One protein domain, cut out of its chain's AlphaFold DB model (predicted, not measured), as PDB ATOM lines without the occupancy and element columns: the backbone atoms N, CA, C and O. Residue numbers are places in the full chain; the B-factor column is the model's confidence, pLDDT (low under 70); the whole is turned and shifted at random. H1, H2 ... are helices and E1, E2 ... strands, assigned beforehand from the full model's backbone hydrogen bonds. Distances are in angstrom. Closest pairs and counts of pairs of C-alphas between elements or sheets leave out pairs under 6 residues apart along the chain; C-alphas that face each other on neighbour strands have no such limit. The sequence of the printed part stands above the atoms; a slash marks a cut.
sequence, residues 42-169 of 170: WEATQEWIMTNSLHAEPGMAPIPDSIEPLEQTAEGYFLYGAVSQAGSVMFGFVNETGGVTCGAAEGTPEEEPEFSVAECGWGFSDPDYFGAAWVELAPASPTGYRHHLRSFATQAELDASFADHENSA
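This is residues 42 to 169 of the 170 residues of an uncharacterized protein of Leucobacter luti (UniProt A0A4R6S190). A sandwich of two sheets, four strands E1 to E4 facing three strands E5 to E7 with their strands crossed, has one helix on each outside: H1 on the four-stranded sheet and H2 on the three-stranded one. The last part of H2 and the residues after it stick out from the body. The printed part has 128 residues, with H1, seven strands and H2 in that order along the chain; the sheet orders are E1 E2 E3 E4 and E5 E6 E7, both antiparallel, and the class is mixed, helices and strands. It is compact, with a radius of gyration of the C-alphas of 14.4 A, and spans 36 by 36 by 27 A.

The larger sheet holds E1, residues 64 to 72, 19.5 A long, E2, residues 78 to 84, E3, residues 89 to 95, 19.1 A, and E4, residues 98 to 103. The other holds E5, residues 117 to 123, 20.9 A, E6, residues 130 to 137, 24.1 A, and E7, residues 145 to 152, 22.9 A. H1, residues 42 to 54, measures 18.3 A and begins at C-alpha 42 (257.403, -102.450, 287.226). H2, residues 155 to 167, measures 18.8 A and ends at C-alpha 167 (230.932, -77.136, 291.119).

E1 to E4 form a meander, each strand the antiparallel neighbour of the one before, in a twisted sheet. N 68 and O 81 of the hairpin E1 and E2 are 2.8 A apart, N 82 and O 90 of E2 and E3 2.8 A, and N 93 and O 100 of E3 and E4 2.8 A. E5 to E7 form a second meander, with N 120 and O 133 3.0 A apart and N 134 and O 148 3.0 A apart. The two sheets make a sandwich, two sheets face to face, with their strands at 39 degrees; the closest C-alphas of E4 and E5, Cys 102 and Cys 120, are 6.4 A apart. H1 is on the sheet E1 to E4, where the closest C-alphas of H1 and E3, Thr 45 and Asn 95, are 5.1 A apart. H2 is on the sheet E5 to E7, at a height over the sheet of 9.9 A; it lies over E6 and runs along the strands, at 2 degrees to E6 on the local plane. The closest C-alphas of H2 and E6, Gln 155 and Phe 130, are 6.1 A apart. H1 and H2 are apart. In both helices every O i to N i+4 pair is within hydrogen-bond range.

The two C-alphas farthest apart, those of Ala 44 and Asn 167, are 39.7 A apart. The printed part has no cut. The link from E4 to E5, residues 104 to 116, is long, and there the chain changes from one sheet to the other. Residues 163 to 169, of which 163 to 167 belong to H2, stand free. The mean pLDDT of the printed part is 76.6, and it is under 70 at residues 56 to 61, 103 to 116, 124 to 128, 139 to 143 and 165 to 169.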
ATOM      1  N   TRP A  42     257.955-102.856 285.946       93.12
ATOM      2  CA  TRP A  42     257.403-102.450 287.226       93.12
ATOM      3  C   TRP A  42     258.446-102.427 288.353       93.12
ATOM      4  O   TRP A  42     258.503-101.454 289.096       93.12
ATOM      5  N   GLU A  43     259.313-103.432 288.464       92.00
ATOM      6  CA  GLU A  43     260.395-103.474 289.462       92.00
ATOM      7  C   GLU A  43     261.373-102.299 289.287       92.00
ATOM      8  O   GLU A  43     261.714-101.623 290.258       92.00
ATOM      9  N   ALA A  44     261.748-101.982 288.043       91.56
ATOM     10  CA  ALA A  44     262.572-100.808 287.737       91.56
ATOM     11  C   ALA A  44     261.862 -99.494 288.111       91.56
ATOM     12  O   ALA A  44     262.473 -98.571 288.653       91.56
ATOM     13  N   THR A  45     260.553 -99.420 287.865       91.62
ATOM     14  CA  THR A  45     259.722 -98.273 288.251       91.62
ATOM     15  C   THR A  45     259.629 -98.139 289.775       91.62
ATOM     16  O   THR A  45     259.771 -97.038 290.304       91.62
ATOM     17  N   GLN A  46     259.461 -99.240 290.513       91.19
ATOM     18  CA  GLN A  46     259.462 -99.241 291.979       91.19
ATOM     19  C   GLN A  46     260.792 -98.741 292.550       91.19
ATOM     20  O   GLN A  46     260.793 -97.920 293.470       91.19
ATOM     21  N   GLU A  47     261.923 -99.192 291.999       90.50
ATOM     22  CA  GLU A  47     263.249 -98.715 292.404       90.50
ATOM     23  C   GLU A  47     263.402 -97.209 292.152       90.50
ATOM     24  O   GLU A  47     263.920 -96.486 293.012       90.50
ATOM     25  N   TRP A  48     262.900 -96.717 291.016       89.31
ATOM     26  CA  TRP A  48     262.886 -95.292 290.701       89.31
ATOM     27  C   TRP A  48     262.054 -94.492 291.714       89.31
ATOM     28  O   TRP A  48     262.561 -93.506 292.257       89.31
ATOM     29  N   ILE A  49     260.831 -94.933 292.037       88.56
ATOM     30  CA  ILE A  49     259.965 -94.271 293.032       88.56
ATOM     31  C   ILE A  49     260.689 -94.198 294.381       88.56
ATOM     32  O   ILE A  49     260.856 -93.116 294.941       88.56
ATOM     33  N   MET A  50     261.183 -95.335 294.883       88.12
ATOM     34  CA  MET A  50     261.857 -95.401 296.182       88.12
ATOM     35  C   MET A  50     263.107 -94.522 296.224       88.12
ATOM     36  O   MET A  50     263.330 -93.809 297.204       88.12
ATOM     37  N   THR A  51     263.910 -94.540 295.160       86.88
ATOM     38  CA  THR A  51     265.128 -93.730 295.070       86.88
ATOM     39  C   THR A  51     264.797 -92.244 295.129       86.88
ATOM     40  O   THR A  51     265.404 -91.526 295.922       86.88
ATOM     41  N   ASN A  52     263.826 -91.762 294.355       82.56
ATOM     42  CA  ASN A  52     263.490 -90.335 294.326       82.56
ATOM     43  C   ASN A  52     262.760 -89.872 295.600       82.56
ATOM     44  O   ASN A  52     263.054 -88.787 296.111       82.56
ATOM     45  N   SER A  53     261.915 -90.718 296.200       80.00
ATOM     46  CA  SER A  53     261.334 -90.472 297.528       80.00
ATOM     47  C   SER A  53     262.402 -90.302 298.614       80.00
ATOM     48  O   SER A  53     262.299 -89.406 299.453       80.00
ATOM     49  N   LEU A  54     263.462 -91.119 298.593       77.44
ATOM     50  CA  LEU A  54     264.575 -91.033 299.550       77.44
ATOM     51  C   LEU A  54     265.415 -89.759 299.391       77.44
ATOM     52  O   LEU A  54     265.988 -89.281 300.371       77.44
ATOM     53  N   HIS A  55     265.477 -89.195 298.185       75.31
ATOM     54  CA  HIS A  55     266.160 -87.928 297.914       75.31
ATOM     55  C   HIS A  55     265.276 -86.696 298.164       75.31
ATOM     56  O   HIS A  55     265.729 -85.573 297.943       75.31
ATOM     57  N   ALA A  56     264.056 -86.897 298.682       58.97
ATOM     58  CA  ALA A  56     263.091 -85.848 299.000       58.97
ATOM     59  C   ALA A  56     262.798 -84.916 297.814       58.97
ATOM     60  O   ALA A  56     262.675 -83.700 297.992       58.97
ATOM     61  N   GLU A  57     262.684 -85.474 296.604       59.62
ATOM     62  CA  GLU A  57     262.214 -84.683 295.471       59.62
ATOM     63  C   GLU A  57     260.814 -84.114 295.781       59.62
ATOM     64  O   GLU A  57     259.942 -84.854 296.260       59.62
ATOM     65  N   PRO A  58     260.578 -82.804 295.562       53.31
ATOM     66  CA  PRO A  58     259.265 -82.200 295.759       53.31
ATOM     67  C   PRO A  58     258.207 -82.966 294.953       53.31
ATOM     68  O   PRO A  58     258.305 -83.048 293.733       53.31
ATOM     69  N   GLY A  59     257.223 -83.554 295.639       60.69
ATOM     70  CA  GLY A  59     256.192 -84.411 295.036       60.69
ATOM     71  C   GLY A  59     256.350 -85.913 295.299       60.69
ATOM     72  O   GLY A  59     255.388 -86.645 295.115       60.69
ATOM     73  N   MET A  60     257.503 -86.386 295.793       62.97
ATOM     74  CA  MET A  60     257.744 -87.808 296.115       62.97
ATOM     75  C   MET A  60     257.978 -88.094 297.602       62.97
ATOM     76  O   MET A  60     258.273 -89.229 297.976       62.97
ATOM     77  N   ALA A  61     257.828 -87.084 298.460       64.19
ATOM     78  CA  ALA A  61     257.772 -87.245 299.909       64.19
ATOM     79  C   ALA A  61     256.309 -87.218 300.393       64.19
ATOM     80  O   ALA A  61     255.510 -86.471 299.822       64.19
ATOM     81  N   PRO A  62     255.951 -87.948 301.467       72.94
ATOM     82  CA  PRO A  62     256.790 -88.822 302.310       72.94
ATOM     83  C   PRO A  62     257.216 -90.142 301.636       72.94
ATOM     84  O   PRO A  62     256.710 -90.499 300.583       72.94
ATOM     85  N   ILE A  63     258.149 -90.879 302.252       81.00
ATOM     86  CA  ILE A  63     258.574 -92.196 301.749       81.00
ATOM     87  C   ILE A  63     257.395 -93.187 301.856       81.00
ATOM     88  O   ILE A  63     256.817 -93.315 302.948       81.00
ATOM     89  N   PRO A  64     257.043 -93.894 300.767       83.69
ATOM     90  CA  PRO A  64     256.025 -94.935 300.798       83.69
ATOM     91  C   PRO A  64     256.497 -96.165 301.593       83.69
ATOM     92  O   PRO A  64     257.660 -96.558 301.528       83.69
ATOM     93  N   ASP A  65     255.589 -96.758 302.363       83.12
ATOM     94  CA  ASP A  65     255.760 -98.041 303.060       83.12
ATOM     95  C   ASP A  65     255.315 -99.217 302.171       83.12
ATOM     96  O   ASP A  65     255.916-100.290 302.189       83.12
ATOM     97  N   SER A  66     254.303 -98.988 301.329       85.69
ATOM     98  CA  SER A  66     253.847 -99.905 300.281       85.69
ATOM     99  C   SER A  66     253.726 -99.188 298.936       85.69
ATOM    100  O   SER A  66     253.409 -98.000 298.895       85.69
ATOM    101  N   ILE A  67     253.970 -99.909 297.837       89.62
ATOM    102  CA  ILE A  67     253.773 -99.433 296.460       89.62
ATOM    103  C   ILE A  67     253.159-100.575 295.648       89.62
ATOM    104  O   ILE A  67     253.777-101.631 295.500       89.62
ATOM    105  N   GLU A  68     251.977-100.352 295.084       90.69
ATOM    106  CA  GLU A  68     251.262-101.319 294.256       90.69
ATOM    107  C   GLU A  68     250.959-100.751 292.861       90.69
ATOM    108  O   GLU A  68     250.481 -99.617 292.754       90.69
ATOM    109  N   PRO A  69     251.188-101.527 291.786       93.19
ATOM    110  CA  PRO A  69     250.757-101.137 290.454       93.19
ATOM    111  C   PRO A  69     249.238-101.306 290.347       93.19
ATOM    112  O   PRO A  69     248.690-102.350 290.705       93.19
ATOM    113  N   LEU A  70     248.560-100.285 289.834       91.06
ATOM    114  CA  LEU A  70     247.107-100.268 289.665       91.06
ATOM    115  C   LEU A  70     246.715-100.496 288.206       91.06
ATOM    116  O   LEU A  70     245.871-101.345 287.918       91.06
ATOM    117  N   GLU A  71     247.357 -99.773 287.291       91.88
ATOM    118  CA  GLU A  71     247.121 -99.863 285.850       91.88
ATOM    119  C   GLU A  71     248.419 -99.572 285.086       91.88
ATOM    120  O   GLU A  71     249.219 -98.746 285.520       91.88
ATOM    121  N   GLN A  72     248.633-100.241 283.949       91.75
ATOM    122  CA  GLN A  72     249.720 -99.934 283.018       91.75
ATOM    123  C   GLN A  72     249.127 -99.423 281.705       91.75
ATOM    124  O   GLN A  72     248.244-100.068 281.135       91.75
ATOM    125  N   THR A  73     249.624 -98.296 281.201       86.62
ATOM    126  CA  THR A  73     249.156 -97.732 279.931       86.62
ATOM    127  C   THR A  73     249.899 -98.314 278.736       86.62
ATOM    128  O   THR A  73     250.933 -98.972 278.873       86.62
ATOM    129  N   ALA A  74     249.374 -98.076 277.532       85.75
ATOM    130  CA  ALA A  74     249.979 -98.573 276.297       85.75
ATOM    131  C   ALA A  74     251.376 -97.977 276.037       85.75
ATOM    132  O   ALA A  74     252.190 -98.570 275.329       85.75
ATOM    133  N   GLU A  75     251.656 -96.827 276.638       84.06
ATOM    134  CA  GLU A  75     252.892 -96.058 276.530       84.06
ATOM    135  C   GLU A  75     253.948 -96.482 277.562       84.06
ATOM    136  O   GLU A  75     255.066 -95.971 277.544       84.06
ATOM    137  N   GLY A  76     253.619 -97.430 278.446       88.81
ATOM    138  CA  GLY A  76     254.553 -97.999 279.419       88.81
ATOM    139  C   GLY A  76     254.616 -97.265 280.758       88.81
ATOM    140  O   GLY A  76     255.489 -97.568 281.564       88.81
ATOM    141  N   TYR A  77     253.697 -96.336 281.020       89.81
ATOM    142  CA  TYR A  77     253.542 -95.741 282.344       89.81
ATOM    143  C   TYR A  77     252.688 -96.626 283.245       89.81
ATOM    144  O   TYR A  77     251.770 -97.307 282.785       89.81
ATOM    145  N   PHE A  78     252.966 -96.572 284.540       92.19
ATOM    146  CA  PHE A  78     252.192 -97.216 285.584       92.19
ATOM    147  C   PHE A  78     251.474 -96.162 286.420       92.19
ATOM    148  O   PHE A  78     252.107 -95.274 286.996       92.19
ATOM    149  N   LEU A  79     250.154 -96.299 286.530       91.12
ATOM    150  CA  LEU A  79     249.417 -95.758 287.661       91.12
ATOM    151  C   LEU A  79     249.717 -96.649 288.866       91.12
ATOM    152  O   LEU A  79     249.474 -97.857 288.812       91.12
ATOM    153  N   TYR A  80     250.213 -96.069 289.951       91.19
ATOM    154  CA  TYR A  80     250.461 -96.794 291.195       91.19
ATOM    155  C   TYR A  80     249.728 -96.166 292.371       91.19
ATOM    156  O   TYR A  80     249.495 -94.961 292.382       91.19
ATOM    157  N   GLY A  81     249.411 -96.984 293.369       89.19
ATOM    158  CA  GLY A  81     248.949 -96.563 294.685       89.19
ATOM    159  C   GLY A  81     250.000 -96.902 295.733       89.19
ATOM    160  O   GLY A  81     250.717 -97.894 295.614       89.19
ATOM    161  N   ALA A  82     250.122 -96.070 296.753       87.25
ATOM    162  CA  ALA A  82     251.057 -96.258 297.846       87.25
ATOM    163  C   ALA A  82     250.463 -95.755 299.162       87.25
ATOM    164  O   ALA A  82     249.628 -94.850 299.178       87.25
ATOM    165  N   VAL A  83     250.871 -96.355 300.278       82.94
ATOM    166  CA  VAL A  83     250.621 -95.811 301.618       82.94
ATOM    167  C   VAL A  83     251.952 -95.352 302.180       82.94
ATOM    168  O   VAL A  83     252.925 -96.099 302.166       82.94
ATOM    169  N   SER A  84     252.017 -94.117 302.663       80.31
ATOM    170  CA  SER A  84     253.202 -93.603 303.338       80.31
ATOM    171  C   SER A  84     253.363 -94.185 304.734       80.31
ATOM    172  O   SER A  84     252.401 -94.626 305.356       80.31
ATOM    173  N   GLN A  85     254.566 -94.084 305.297       76.62
ATOM    174  CA  GLN A  85     254.795 -94.450 306.703       76.62
ATOM    175  C   GLN A  85     253.921 -93.655 307.693       76.62
ATOM    176  O   GLN A  85     253.724 -94.084 308.828       76.62
ATOM    177  N   ALA A  86     253.394 -92.498 307.277       72.88
ATOM    178  CA  ALA A  86     252.462 -91.689 308.059       72.88
ATOM    179  C   ALA A  86     250.987 -92.110 307.883       72.88
ATOM    180  O   ALA A  86     250.109 -91.499 308.488       72.88
ATOM    181  N   GLY A  87     250.704 -93.132 307.069       73.38
ATOM    182  CA  GLY A  87     249.355 -93.628 306.783       73.38
ATOM    183  C   GLY A  87     248.616 -92.866 305.679       73.38
ATOM    184  O   GLY A  87     247.447 -93.141 305.437       73.38
ATOM    185  N   SER A  88     249.268 -91.918 305.005       75.56
ATOM    186  CA  SER A  88     248.657 -91.153 303.910       75.56
ATOM    187  C   SER A  88     248.710 -91.921 302.596       75.56
ATOM    188  O   SER A  88     249.732 -92.530 302.282       75.56
ATOM    189  N   VAL A  89     247.652 -91.823 301.795       79.00
ATOM    190  CA  VAL A  89     247.645 -92.356 300.428       79.00
ATOM    191  C   VAL A  89     248.489 -91.471 299.519       79.00
ATOM    192  O   VAL A  89     248.440 -90.246 299.575       79.00
ATOM    193  N   MET A  90     249.278 -92.107 298.671       83.00
ATOM    194  CA  MET A  90     250.032 -91.485 297.597       83.00
ATOM    195  C   MET A  90     249.716 -92.241 296.317       83.00
ATOM    196  O   MET A  90     249.424 -93.436 296.353       83.00
ATOM    197  N   PHE A  91     249.791 -91.572 295.183       86.44
ATOM    198  CA  PHE A  91     249.682 -92.236 293.896       86.44
ATOM    199  C   PHE A  91     250.472 -91.467 292.851       86.44
ATOM    200  O   PHE A  91     250.914 -90.346 293.082       86.44
ATOM    201  N   GLY A  92     250.675 -92.055 291.689       86.50
ATOM    202  CA  GLY A  92     251.365 -91.360 290.619       86.50
ATOM    203  C   GLY A  92     251.278 -92.105 289.312       86.50
ATOM    204  O   GLY A  92     250.865 -93.261 289.267       86.50
ATOM    205  N   PHE A  93     251.677 -91.408 288.262       88.69
ATOM    206  CA  PHE A  93     251.755 -91.904 286.904       88.69
ATOM    207  C   PHE A  93     253.214 -91.832 286.447       88.69
ATOM    208  O   PHE A  93     253.730 -90.753 286.138       88.69
ATOM    209  N   VAL A  94     253.909 -92.969 286.498       88.75
ATOM    210  CA  VAL A  94     255.382 -93.035 286.454       88.75
ATOM    211  C   VAL A  94     255.887 -94.235 285.660       88.75
ATOM    212  O   VAL A  94     255.196 -95.240 285.525       88.75
ATOM    213  N   ASN A  95     257.107 -94.138 285.146       90.75
ATOM    214  CA  ASN A  95     257.878 -95.249 284.591       90.75
ATOM    215  C   ASN A  95     259.323 -95.201 285.126       90.75
ATOM    216  O   ASN A  95     259.657 -94.362 285.966       90.75
ATOM    217  N   GLU A  96     260.207 -96.060 284.624       88.00
ATOM    218  CA  GLU A  96     261.606 -96.149 285.055       88.00
ATOM    219  C   GLU A  96     262.452 -94.904 284.726       88.00
ATOM    220  O   GLU A  96     263.574 -94.755 285.214       88.00
ATOM    221  N   THR A  97     261.936 -94.008 283.882       86.69
ATOM    222  CA  THR A  97     262.626 -92.790 283.439       86.69
ATOM    223  C   THR A  97     262.098 -91.518 284.094       86.69
ATOM    224  O   THR A  97     262.809 -90.511 284.116       86.69
ATOM    225  N   GLY A  98     260.871 -91.534 284.616       85.50
ATOM    226  CA  GLY A  98     260.221 -90.337 285.132       85.50
ATOM    227  C   GLY A  98     258.705 -90.443 285.245       85.50
ATOM    228  O   GLY A  98     258.082 -91.420 284.838       85.50
ATOM    229  N   GLY A  99     258.091 -89.381 285.755       83.38
ATOM    230  CA  GLY A  99     256.643 -89.248 285.788       83.38
ATOM    231  C   GLY A  99     256.177 -88.161 286.736       83.38
ATOM    232  O   GLY A  99     256.961 -87.309 287.158       83.38
ATOM    233  N   VAL A 100     254.889 -88.202 287.053       81.56
ATOM    234  CA  VAL A 100     254.267 -87.316 288.032       81.56
ATOM    235  C   VAL A 100     253.818 -88.161 289.208       81.56
ATOM    236  O   VAL A 100     253.004 -89.069 289.057       81.56
ATOM    237  N   THR A 101     254.339 -87.836 290.384       81.19
ATOM    238  CA  THR A 101     253.849 -88.384 291.644       81.19
ATOM    239  C   THR A 101     253.016 -87.336 292.349       81.19
ATOM    240  O   THR A 101     253.401 -86.171 292.449       81.19
ATOM    241  N   CYS A 102     251.878 -87.779 292.859       75.81
ATOM    242  CA  CYS A 102     250.950 -86.992 293.635       75.81
ATOM    243  C   CYS A 102     250.902 -87.579 295.054       75.81
ATOM    244  O   CYS A 102     250.375 -88.666 295.309       75.81
ATOM    245  N   GLY A 103     251.501 -86.865 296.004       64.56
ATOM    246  CA  GLY A 103     251.253 -87.106 297.424       64.56
ATOM    247  C   GLY A 103     249.884 -86.545 297.794       64.56
ATOM    248  O   GLY A 103     249.479 -85.540 297.210       64.56
ATOM    249  N   ALA A 104     249.165 -87.185 298.726       57.28
ATOM    250  CA  ALA A 104     247.920 -86.642 299.275       57.28
ATOM    251  C   ALA A 104     248.051 -85.131 299.493       57.28
ATOM    252  O   ALA A 104     249.040 -84.685 300.085       57.28
ATOM    253  N   ALA A 105     247.077 -84.386 298.960       46.34
ATOM    254  CA  ALA A 105     247.011 -82.937 299.033       46.34
ATOM    255  C   ALA A 105     247.476 -82.457 300.411       46.34
ATOM    256  O   ALA A 105     247.043 -82.978 301.443       46.34
ATOM    257  N   GLU A 106     248.386 -81.485 300.426       40.12
ATOM    258  CA  GLU A 106     248.707 -80.759 301.644       40.12
ATOM    259  C   GLU A 106     247.389 -80.340 302.321       40.12
ATOM    260  O   GLU A 106     246.683 -79.476 301.808       40.12
ATOM    261  N   GLY A 107     247.055 -80.930 303.478       40.09
ATOM    262  CA  GLY A 107     246.227 -80.217 304.451       40.09
ATOM    263  C   GLY A 107     244.973 -80.842 305.058       40.09
ATOM    264  O   GLY A 107     244.244 -80.069 305.669       40.09
ATOM    265  N   THR A 108     244.712 -82.151 305.042       38.38
ATOM    266  CA  THR A 108     243.621 -82.686 305.893       38.38
ATOM    267  C   THR A 108     244.035 -83.917 306.695       38.38
ATOM    268  O   THR A 108     243.953 -85.043 306.209       38.38
ATOM    269  N   PRO A 109     244.458 -83.740 307.961       48.47
ATOM    270  CA  PRO A 109     244.326 -84.791 308.951       48.47
ATOM    271  C   PRO A 109     242.850 -84.845 309.341       48.47
ATOM    272  O   PRO A 109     242.451 -84.199 310.301       48.47
ATOM    273  N   GLU A 110     242.013 -85.554 308.598       45.81
ATOM    274  CA  GLU A 110     240.614 -85.695 309.001       45.81
ATOM    275  C   GLU A 110     240.384 -87.111 309.487       45.81
ATOM    276  O   GLU A 110     239.961 -87.956 308.720       45.81
ATOM    277  N   GLU A 111     240.802 -87.318 310.745       43.78
ATOM    278  CA  GLU A 111     240.261 -88.154 311.838       43.78
ATOM    279  C   GLU A 111     239.706 -89.574 311.567       43.78
ATOM    280  O   GLU A 111     239.536 -90.329 312.524       43.78
ATOM    281  N   GLU A 112     239.529 -90.007 310.324       48.34
ATOM    282  CA  GLU A 112     239.028 -91.312 309.919       48.34
ATOM    283  C   GLU A 112     239.903 -91.894 308.789       48.34
ATOM    284  O   GLU A 112     239.749 -91.545 307.617       48.34
ATOM    285  N   PRO A 113     240.810 -92.843 309.094       49.62
ATOM    286  CA  PRO A 113     241.604 -93.552 308.084       49.62
ATOM    287  C   PRO A 113     240.753 -94.386 307.103       49.62
ATOM    288  O   PRO A 113     241.300 -94.997 306.188       49.62
ATOM    289  N   GLU A 114     239.429 -94.422 307.281       49.22
ATOM    290  CA  GLU A 114     238.495 -95.205 306.472       49.22
ATOM    291  C   GLU A 114     238.223 -94.605 305.077       49.22
ATOM    292  O   GLU A 114     237.768 -95.343 304.205       49.22
ATOM    293  N   PHE A 115     238.556 -93.327 304.820       52.59
ATOM    294  CA  PHE A 115     238.270 -92.654 303.535       52.59
ATOM    295  C   PHE A 115     239.441 -91.827 302.987       52.59
ATOM    296  O   PHE A 115     239.271 -90.694 302.539       52.59
ATOM    297  N   SER A 116     240.658 -92.377 303.006       66.62
ATOM    298  CA  SER A 116     241.793 -91.700 302.366       66.62
ATOM    299  C   SER A 116     241.651 -91.743 300.842       66.62
ATOM    300  O   SER A 116     241.890 -92.777 300.215       66.62
ATOM    301  N   VAL A 117     241.258 -90.605 300.272       70.00
ATOM    302  CA  VAL A 117     241.085 -90.348 298.839       70.00
ATOM    303  C   VAL A 117     242.121 -89.318 298.391       70.00
ATOM    304  O   VAL A 117     242.386 -88.357 299.112       70.00
ATOM    305  N   ALA A 118     242.684 -89.485 297.198       73.56
ATOM    306  CA  ALA A 118     243.560 -88.501 296.577       73.56
ATOM    307  C   ALA A 118     243.228 -88.343 295.081       73.56
ATOM    308  O   ALA A 118     242.928 -89.322 294.398       73.56
ATOM    309  N   GLU A 119     243.292 -87.107 294.579       74.75
ATOM    310  CA  GLU A 119     243.001 -86.744 293.187       74.75
ATOM    311  C   GLU A 119     244.092 -85.812 292.639       74.75
ATOM    312  O   GLU A 119     244.652 -84.999 293.376       74.75
ATOM    313  N   CYS A 120     244.442 -85.964 291.361       75.06
ATOM    314  CA  CYS A 120     245.554 -85.249 290.745       75.06
ATOM    315  C   CYS A 120     245.418 -85.231 289.226       75.06
ATOM    316  O   CYS A 120     245.042 -86.235 288.617       75.06
ATOM    317  N   GLY A 121     245.778 -84.099 288.627       80.94
ATOM    318  CA  GLY A 121     245.912 -83.934 287.186       80.94
ATOM    319  C   GLY A 121     247.374 -83.815 286.770       80.94
ATOM    320  O   GLY A 121     248.198 -83.282 287.512       80.94
ATOM    321  N   TRP A 122     247.695 -84.265 285.563       80.19
ATOM    322  CA  TRP A 122     248.996 -84.072 284.929       80.19
ATOM    323  C   TRP A 122     248.840 -83.678 283.463       80.19
ATOM    324  O   TRP A 122     247.863 -84.014 282.795       80.19
ATOM    325  N   GLY A 123     249.856 -82.986 282.961       75.69
ATOM    326  CA  GLY A 123     250.027 -82.698 281.546       75.69
ATOM    327  C   GLY A 123     251.496 -82.844 281.187       75.69
ATOM    328  O   GLY A 123     252.345 -82.157 281.759       75.69
ATOM    329  N   PHE A 124     251.805 -83.740 280.255       69.06
ATOM    330  CA  PHE A 124     253.139 -83.826 279.662       69.06
ATOM    331  C   PHE A 124     253.172 -83.089 278.314       69.06
ATOM    332  O   PHE A 124     252.150 -82.667 277.782       69.06
ATOM    333  N   SER A 125     254.366 -82.902 277.744       63.62
ATOM    334  CA  SER A 125     254.557 -82.197 276.462       63.62
ATOM    335  C   SER A 125     253.921 -82.883 275.245       63.62
ATOM    336  O   SER A 125     253.981 -82.337 274.144       63.62
ATOM    337  N   ASP A 126     253.372 -84.079 275.420       63.97
ATOM    338  CA  ASP A 126     252.759 -84.890 274.377       63.97
ATOM    339  C   ASP A 126     251.219 -84.816 274.507       63.97
ATOM    340  O   ASP A 126     250.698 -84.915 275.621       63.97
ATOM    341  N   PRO A 127     250.485 -84.570 273.404       57.66
ATOM    342  CA  PRO A 127     249.039 -84.346 273.421       57.66
ATOM    343  C   PRO A 127     248.197 -85.493 273.997       57.66
ATOM    344  O   PRO A 127     247.088 -85.219 274.449       57.66
ATOM    345  N   ASP A 128     248.699 -86.731 274.030       64.62
ATOM    346  CA  ASP A 128     247.965 -87.875 274.605       64.62
ATOM    347  C   ASP A 128     248.122 -87.989 276.135       64.62
ATOM    348  O   ASP A 128     247.548 -88.872 276.774       64.62
ATOM    349  N   TYR A 129     248.887 -87.083 276.747       73.56
ATOM    350  CA  TYR A 129     249.332 -87.197 278.132       73.56
ATOM    351  C   TYR A 129     248.754 -86.126 279.057       73.56
ATOM    352  O   TYR A 129     249.347 -85.807 280.092       73.56
ATOM    353  N   PHE A 130     247.594 -85.571 278.713       83.75
ATOM    354  CA  PHE A 130     246.766 -84.888 279.699       83.75
ATOM    355  C   PHE A 130     245.909 -85.931 280.398       83.75
ATOM    356  O   PHE A 130     245.198 -86.693 279.744       83.75
ATOM    357  N   GLY A 131     245.968 -85.989 281.721       85.31
ATOM    358  CA  GLY A 131     245.232 -86.995 282.468       85.31
ATOM    359  C   GLY A 131     244.907 -86.567 283.881       85.31
ATOM    360  O   GLY A 131     245.533 -85.671 284.436       85.31
ATOM    361  N   ALA A 132     243.898 -87.214 284.442       87.44
ATOM    362  CA  ALA A 132     243.549 -87.118 285.843       87.44
ATOM    363  C   ALA A 132     243.396 -88.525 286.409       87.44
ATOM    364  O   ALA A 132     242.864 -89.424 285.745       87.44
ATOM    365  N   ALA A 133     243.846 -88.710 287.643       85.94
ATOM    366  CA  ALA A 133     243.579 -89.918 288.395       85.94
ATOM    367  C   ALA A 133     243.045 -89.594 289.777       85.94
ATOM    368  O   ALA A 133     243.358 -88.574 290.392       85.94
ATOM    369  N   TRP A 134     242.240 -90.538 290.232       85.06
ATOM    370  CA  TRP A 134     241.647 -90.596 291.544       85.06
ATOM    371  C   TRP A 134     241.978 -91.962 292.140       85.06
ATOM    372  O   TRP A 134     241.860 -92.977 291.444       85.06
ATOM    373  N   VAL A 135     242.409 -91.994 293.400       84.06
ATOM    374  CA  VAL A 135     242.776 -93.219 294.120       84.06
ATOM    375  C   VAL A 135     242.236 -93.163 295.550       84.06
ATOM    376  O   VAL A 135     242.384 -92.158 296.238       84.06
ATOM    377  N   GLU A 136     241.646 -94.262 296.013       83.06
ATOM    378  CA  GLU A 136     241.119 -94.433 297.371       83.06
ATOM    379  C   GLU A 136     241.526 -95.795 297.941       83.06
ATOM    380  O   GLU A 136     241.508 -96.800 297.223       83.06
ATOM    381  N   LEU A 137     241.831 -95.862 299.239       78.69
ATOM    382  CA  LEU A 137     241.988 -97.147 299.930       78.69
ATOM    383  C   LEU A 137     240.666 -97.922 299.942       78.69
ATOM    384  O   LEU A 137     239.629 -97.429 300.372       78.69
ATOM    385  N   ALA A 138     240.690 -99.168 299.483       76.38
ATOM    386  CA  ALA A 138     239.506-100.008 299.458       76.38
ATOM    387  C   ALA A 138     239.102-100.404 300.896       76.38
ATOM    388  O   ALA A 138     239.865-101.107 301.560       76.38
ATOM    389  N   PRO A 139     237.869-100.105 301.358       62.72
ATOM    390  CA  PRO A 139     237.452-100.379 302.742       62.72
ATOM    391  C   PRO A 139     237.529-101.860 303.156       62.72
ATOM    392  O   PRO A 139     237.576-102.190 304.336       62.72
ATOM    393  N   ALA A 140     237.514-102.776 302.182       62.38
ATOM    394  CA  ALA A 140     237.518-104.223 302.400       62.38
ATOM    395  C   ALA A 140     238.900-104.886 302.239       62.38
ATOM    396  O   ALA A 140     238.999-106.102 302.413       62.38
ATOM    397  N   SER A 141     239.951-104.133 301.892       59.81
ATOM    398  CA  SER A 141     241.303-104.673 301.733       59.81
ATOM    399  C   SER A 141     242.334-103.721 302.341       59.81
ATOM    400  O   SER A 141     242.504-102.625 301.817       59.81
ATOM    401  N   PRO A 142     243.080-104.135 303.382       54.53
ATOM    402  CA  PRO A 142     244.099-103.294 304.015       54.53
ATOM    403  C   PRO A 142     245.275-102.940 303.088       54.53
ATOM    404  O   PRO A 142     246.119-102.138 303.469       54.53
ATOM    405  N   THR A 143     245.337-103.532 301.892       58.59
ATOM    406  CA  THR A 143     246.327-103.207 300.855       58.59
ATOM    407  C   THR A 143     245.688-102.840 299.515       58.59
ATOM    408  O   THR A 143     246.394-102.539 298.571       58.59
ATOM    409  N   GLY A 144     244.358-102.895 299.387       72.31
ATOM    410  CA  GLY A 144     243.702-102.716 298.091       72.31
ATOM    411  C   GLY A 144     243.346-101.262 297.812       72.31
ATOM    412  O   GLY A 144     243.024-100.514 298.731       72.31
ATOM    413  N   TYR A 145     243.306-100.899 296.533       83.50
ATOM    414  CA  TYR A 145     242.910 -99.569 296.073       83.50
ATOM    415  C   TYR A 145     241.698 -99.638 295.142       83.50
ATOM    416  O   TYR A 145     241.545-100.575 294.354       83.50
ATOM    417  N   ARG A 146     240.851 -98.611 295.192       84.88
ATOM    418  CA  ARG A 146     239.956 -98.237 294.092       84.88
ATOM    419  C   ARG A 146     240.605 -97.090 293.343       84.88
ATOM    420  O   ARG A 146     241.154 -96.195 293.975       84.88
ATOM    421  N   HIS A 147     240.527 -97.103 292.021       86.25
ATOM    422  CA  HIS A 147     241.067 -96.015 291.224       86.25
ATOM    423  C   HIS A 147     240.224 -95.747 289.985       86.25
ATOM    424  O   HIS A 147     239.456 -96.601 289.534       86.25
ATOM    425  N   HIS A 148     240.385 -94.546 289.448       86.38
ATOM    426  CA  HIS A 148     239.868 -94.162 288.149       86.38
ATOM    427  C   HIS A 148     240.926 -93.332 287.427       86.38
ATOM    428  O   HIS A 148     241.441 -92.368 287.991       86.38
ATOM    429  N   LEU A 149     241.222 -93.704 286.185       86.62
ATOM    430  CA  LEU A 149     242.160 -93.020 285.304       86.62
ATOM    431  C   LEU A 149     241.391 -92.434 284.119       86.62
ATOM    432  O   LEU A 149     240.574 -93.118 283.499       86.62
ATOM    433  N   ARG A 150     241.632 -91.165 283.794       87.75
ATOM    434  CA  ARG A 150     241.026 -90.506 282.635       87.75
ATOM    435  C   ARG A 150     242.078 -89.733 281.859       87.75
ATOM    436  O   ARG A 150     242.805 -88.947 282.452       87.75
ATOM    437  N   SER A 151     242.114 -89.927 280.545       86.94
ATOM    438  CA  SER A 151     242.933 -89.142 279.623       86.94
ATOM    439  C   SER A 151     242.101 -88.091 278.886       86.94
ATOM    440  O   SER A 151     240.880 -88.212 278.737       86.94
ATOM    441  N   PHE A 152     242.784 -87.049 278.431       88.25
ATOM    442  CA  PHE A 152     242.232 -85.900 277.731       88.25
ATOM    443  C   PHE A 152     243.122 -85.561 276.538       88.25
ATOM    444  O   PHE A 152     244.334 -85.757 276.583       88.25
ATOM    445  N   ALA A 153     242.530 -85.021 275.476       87.75
ATOM    446  CA  ALA A 153     243.279 -84.647 274.279       87.75
ATOM    447  C   ALA A 153     243.967 -83.280 274.424       87.75
ATOM    448  O   ALA A 153     244.840 -82.925 273.632       87.75
ATOM    449  N   THR A 154     243.531 -82.459 275.388       88.81
ATOM    450  CA  THR A 154     244.067 -81.110 275.600       88.81
ATOM    451  C   THR A 154     244.084 -80.716 277.076       88.81
ATOM    452  O   THR A 154     243.230 -81.141 277.852       88.81
ATOM    453  N   GLN A 155     244.988 -79.797 277.437       87.38
ATOM    454  CA  GLN A 155     244.990 -79.144 278.753       87.38
ATOM    455  C   GLN A 155     243.636 -78.493 279.081       87.38
ATOM    456  O   GLN A 155     243.184 -78.561 280.213       87.38
ATOM    457  N   ALA A 156     242.958 -77.898 278.094       89.81
ATOM    458  CA  ALA A 156     241.669 -77.246 278.323       89.81
ATOM    459  C   ALA A 156     240.565 -78.239 278.730       89.81
ATOM    460  O   ALA A 156     239.695 -77.898 279.527       89.81
ATOM    461  N   GLU A 157     240.591 -79.462 278.191       89.12
ATOM    462  CA  GLU A 157     239.672 -80.531 278.596       89.12
ATOM    463  C   GLU A 157     239.974 -81.034 280.014       89.12
ATOM    464  O   GLU A 157     239.042 -81.282 280.780       89.12
ATOM    465  N   LEU A 158     241.259 -81.137 280.369       88.25
ATOM    466  CA  LEU A 158     241.699 -81.453 281.727       88.25
ATOM    467  C   LEU A 158     241.218 -80.385 282.721       88.25
ATOM    468  O   LEU A 158     240.539 -80.719 283.691       88.25
ATOM    469  N   ASP A 159     241.491 -79.108 282.445       88.06
ATOM    470  CA  ASP A 159     241.102 -77.978 283.298       88.06
ATOM    471  C   ASP A 159     239.578 -77.920 283.496       88.06
ATOM    472  O   ASP A 159     239.094 -77.695 284.606       88.06
ATOM    473  N   ALA A 160     238.805 -78.170 282.433       88.12
ATOM    474  CA  ALA A 160     237.346 -78.222 282.510       88.12
ATOM    475  C   ALA A 160     236.846 -79.356 283.420       88.12
ATOM    476  O   ALA A 160     235.870 -79.170 284.144       88.12
ATOM    477  N   SER A 161     237.516 -80.513 283.417       84.12
ATOM    478  CA  SER A 161     237.102 -81.659 284.234       84.12
ATOM    479  C   SER A 161     237.215 -81.396 285.737       84.12
ATOM    480  O   SER A 161     236.325 -81.794 286.487       84.12
ATOM    481  N   PHE A 162     238.250 -80.663 286.159       80.00
ATOM    482  CA  PHE A 162     238.415 -80.253 287.553       80.00
ATOM    483  C   PHE A 162     237.411 -79.169 287.951       80.00
ATOM    484  O   PHE A 162     236.817 -79.253 289.023       80.00
ATOM    485  N   ALA A 163     237.148 -78.200 287.069       82.69
ATOM    486  CA  ALA A 163     236.151 -77.163 287.332       82.69
ATOM    487  C   ALA A 163     234.731 -77.742 287.509       82.69
ATOM    488  O   ALA A 163     233.971 -77.281 288.359       82.69
ATOM    489  N   ASP A 164     234.358 -78.766 286.736       74.38
ATOM    490  CA  ASP A 164     233.062 -79.447 286.881       74.38
ATOM    491  C   ASP A 164     232.955 -80.231 288.205       74.38
ATOM    492  O   ASP A 164     231.876 -80.290 288.804       74.38
ATOM    493  N   HIS A 165     234.064 -80.807 288.679       65.69
ATOM    494  CA  HIS A 165     234.134 -81.512 289.963       65.69
ATOM    495  C   HIS A 165     233.935 -80.563 291.154       65.69
ATOM    496  O   HIS A 165     233.134 -80.867 292.039       65.69
ATOM    497  N   GLU A 166     234.578 -79.390 291.146       62.59
ATOM    498  CA  GLU A 166     234.418 -78.372 292.197       62.59
ATOM    499  C   GLU A 166     232.969 -77.872 292.298       62.59
ATOM    500  O   GLU A 166     232.410 -77.796 293.390       62.59
ATOM    501  N   ASN A 167     232.320 -77.616 291.159       56.47
ATOM    502  CA  ASN A 167     230.932 -77.136 291.119       56.47
ATOM    503  C   ASN A 167     229.890 -78.202 291.509       56.47
ATOM    504  O   ASN A 167     228.736 -77.867 291.763       56.47
ATOM    505  N   SER A 168     230.261 -79.485 291.509       54.69
ATOM    506  CA  SER A 168     229.366 -80.594 291.871       54.69
ATOM    507  C   SER A 168     229.431 -80.960 293.358       54.69
ATOM    508  O   SER A 168     228.639 -81.787 293.816       54.69
ATOM    509  N   ALA A 169     230.382 -80.381 294.097       52.06
ATOM    510  CA  ALA A 169     230.583 -80.604 295.526       52.06
ATOM    511  C   ALA A 169     229.888 -79.552 296.422       52.06
ATOM    512  O   ALA A 169     229.883 -79.720 297.643       52.06
TER     513      ALA A 169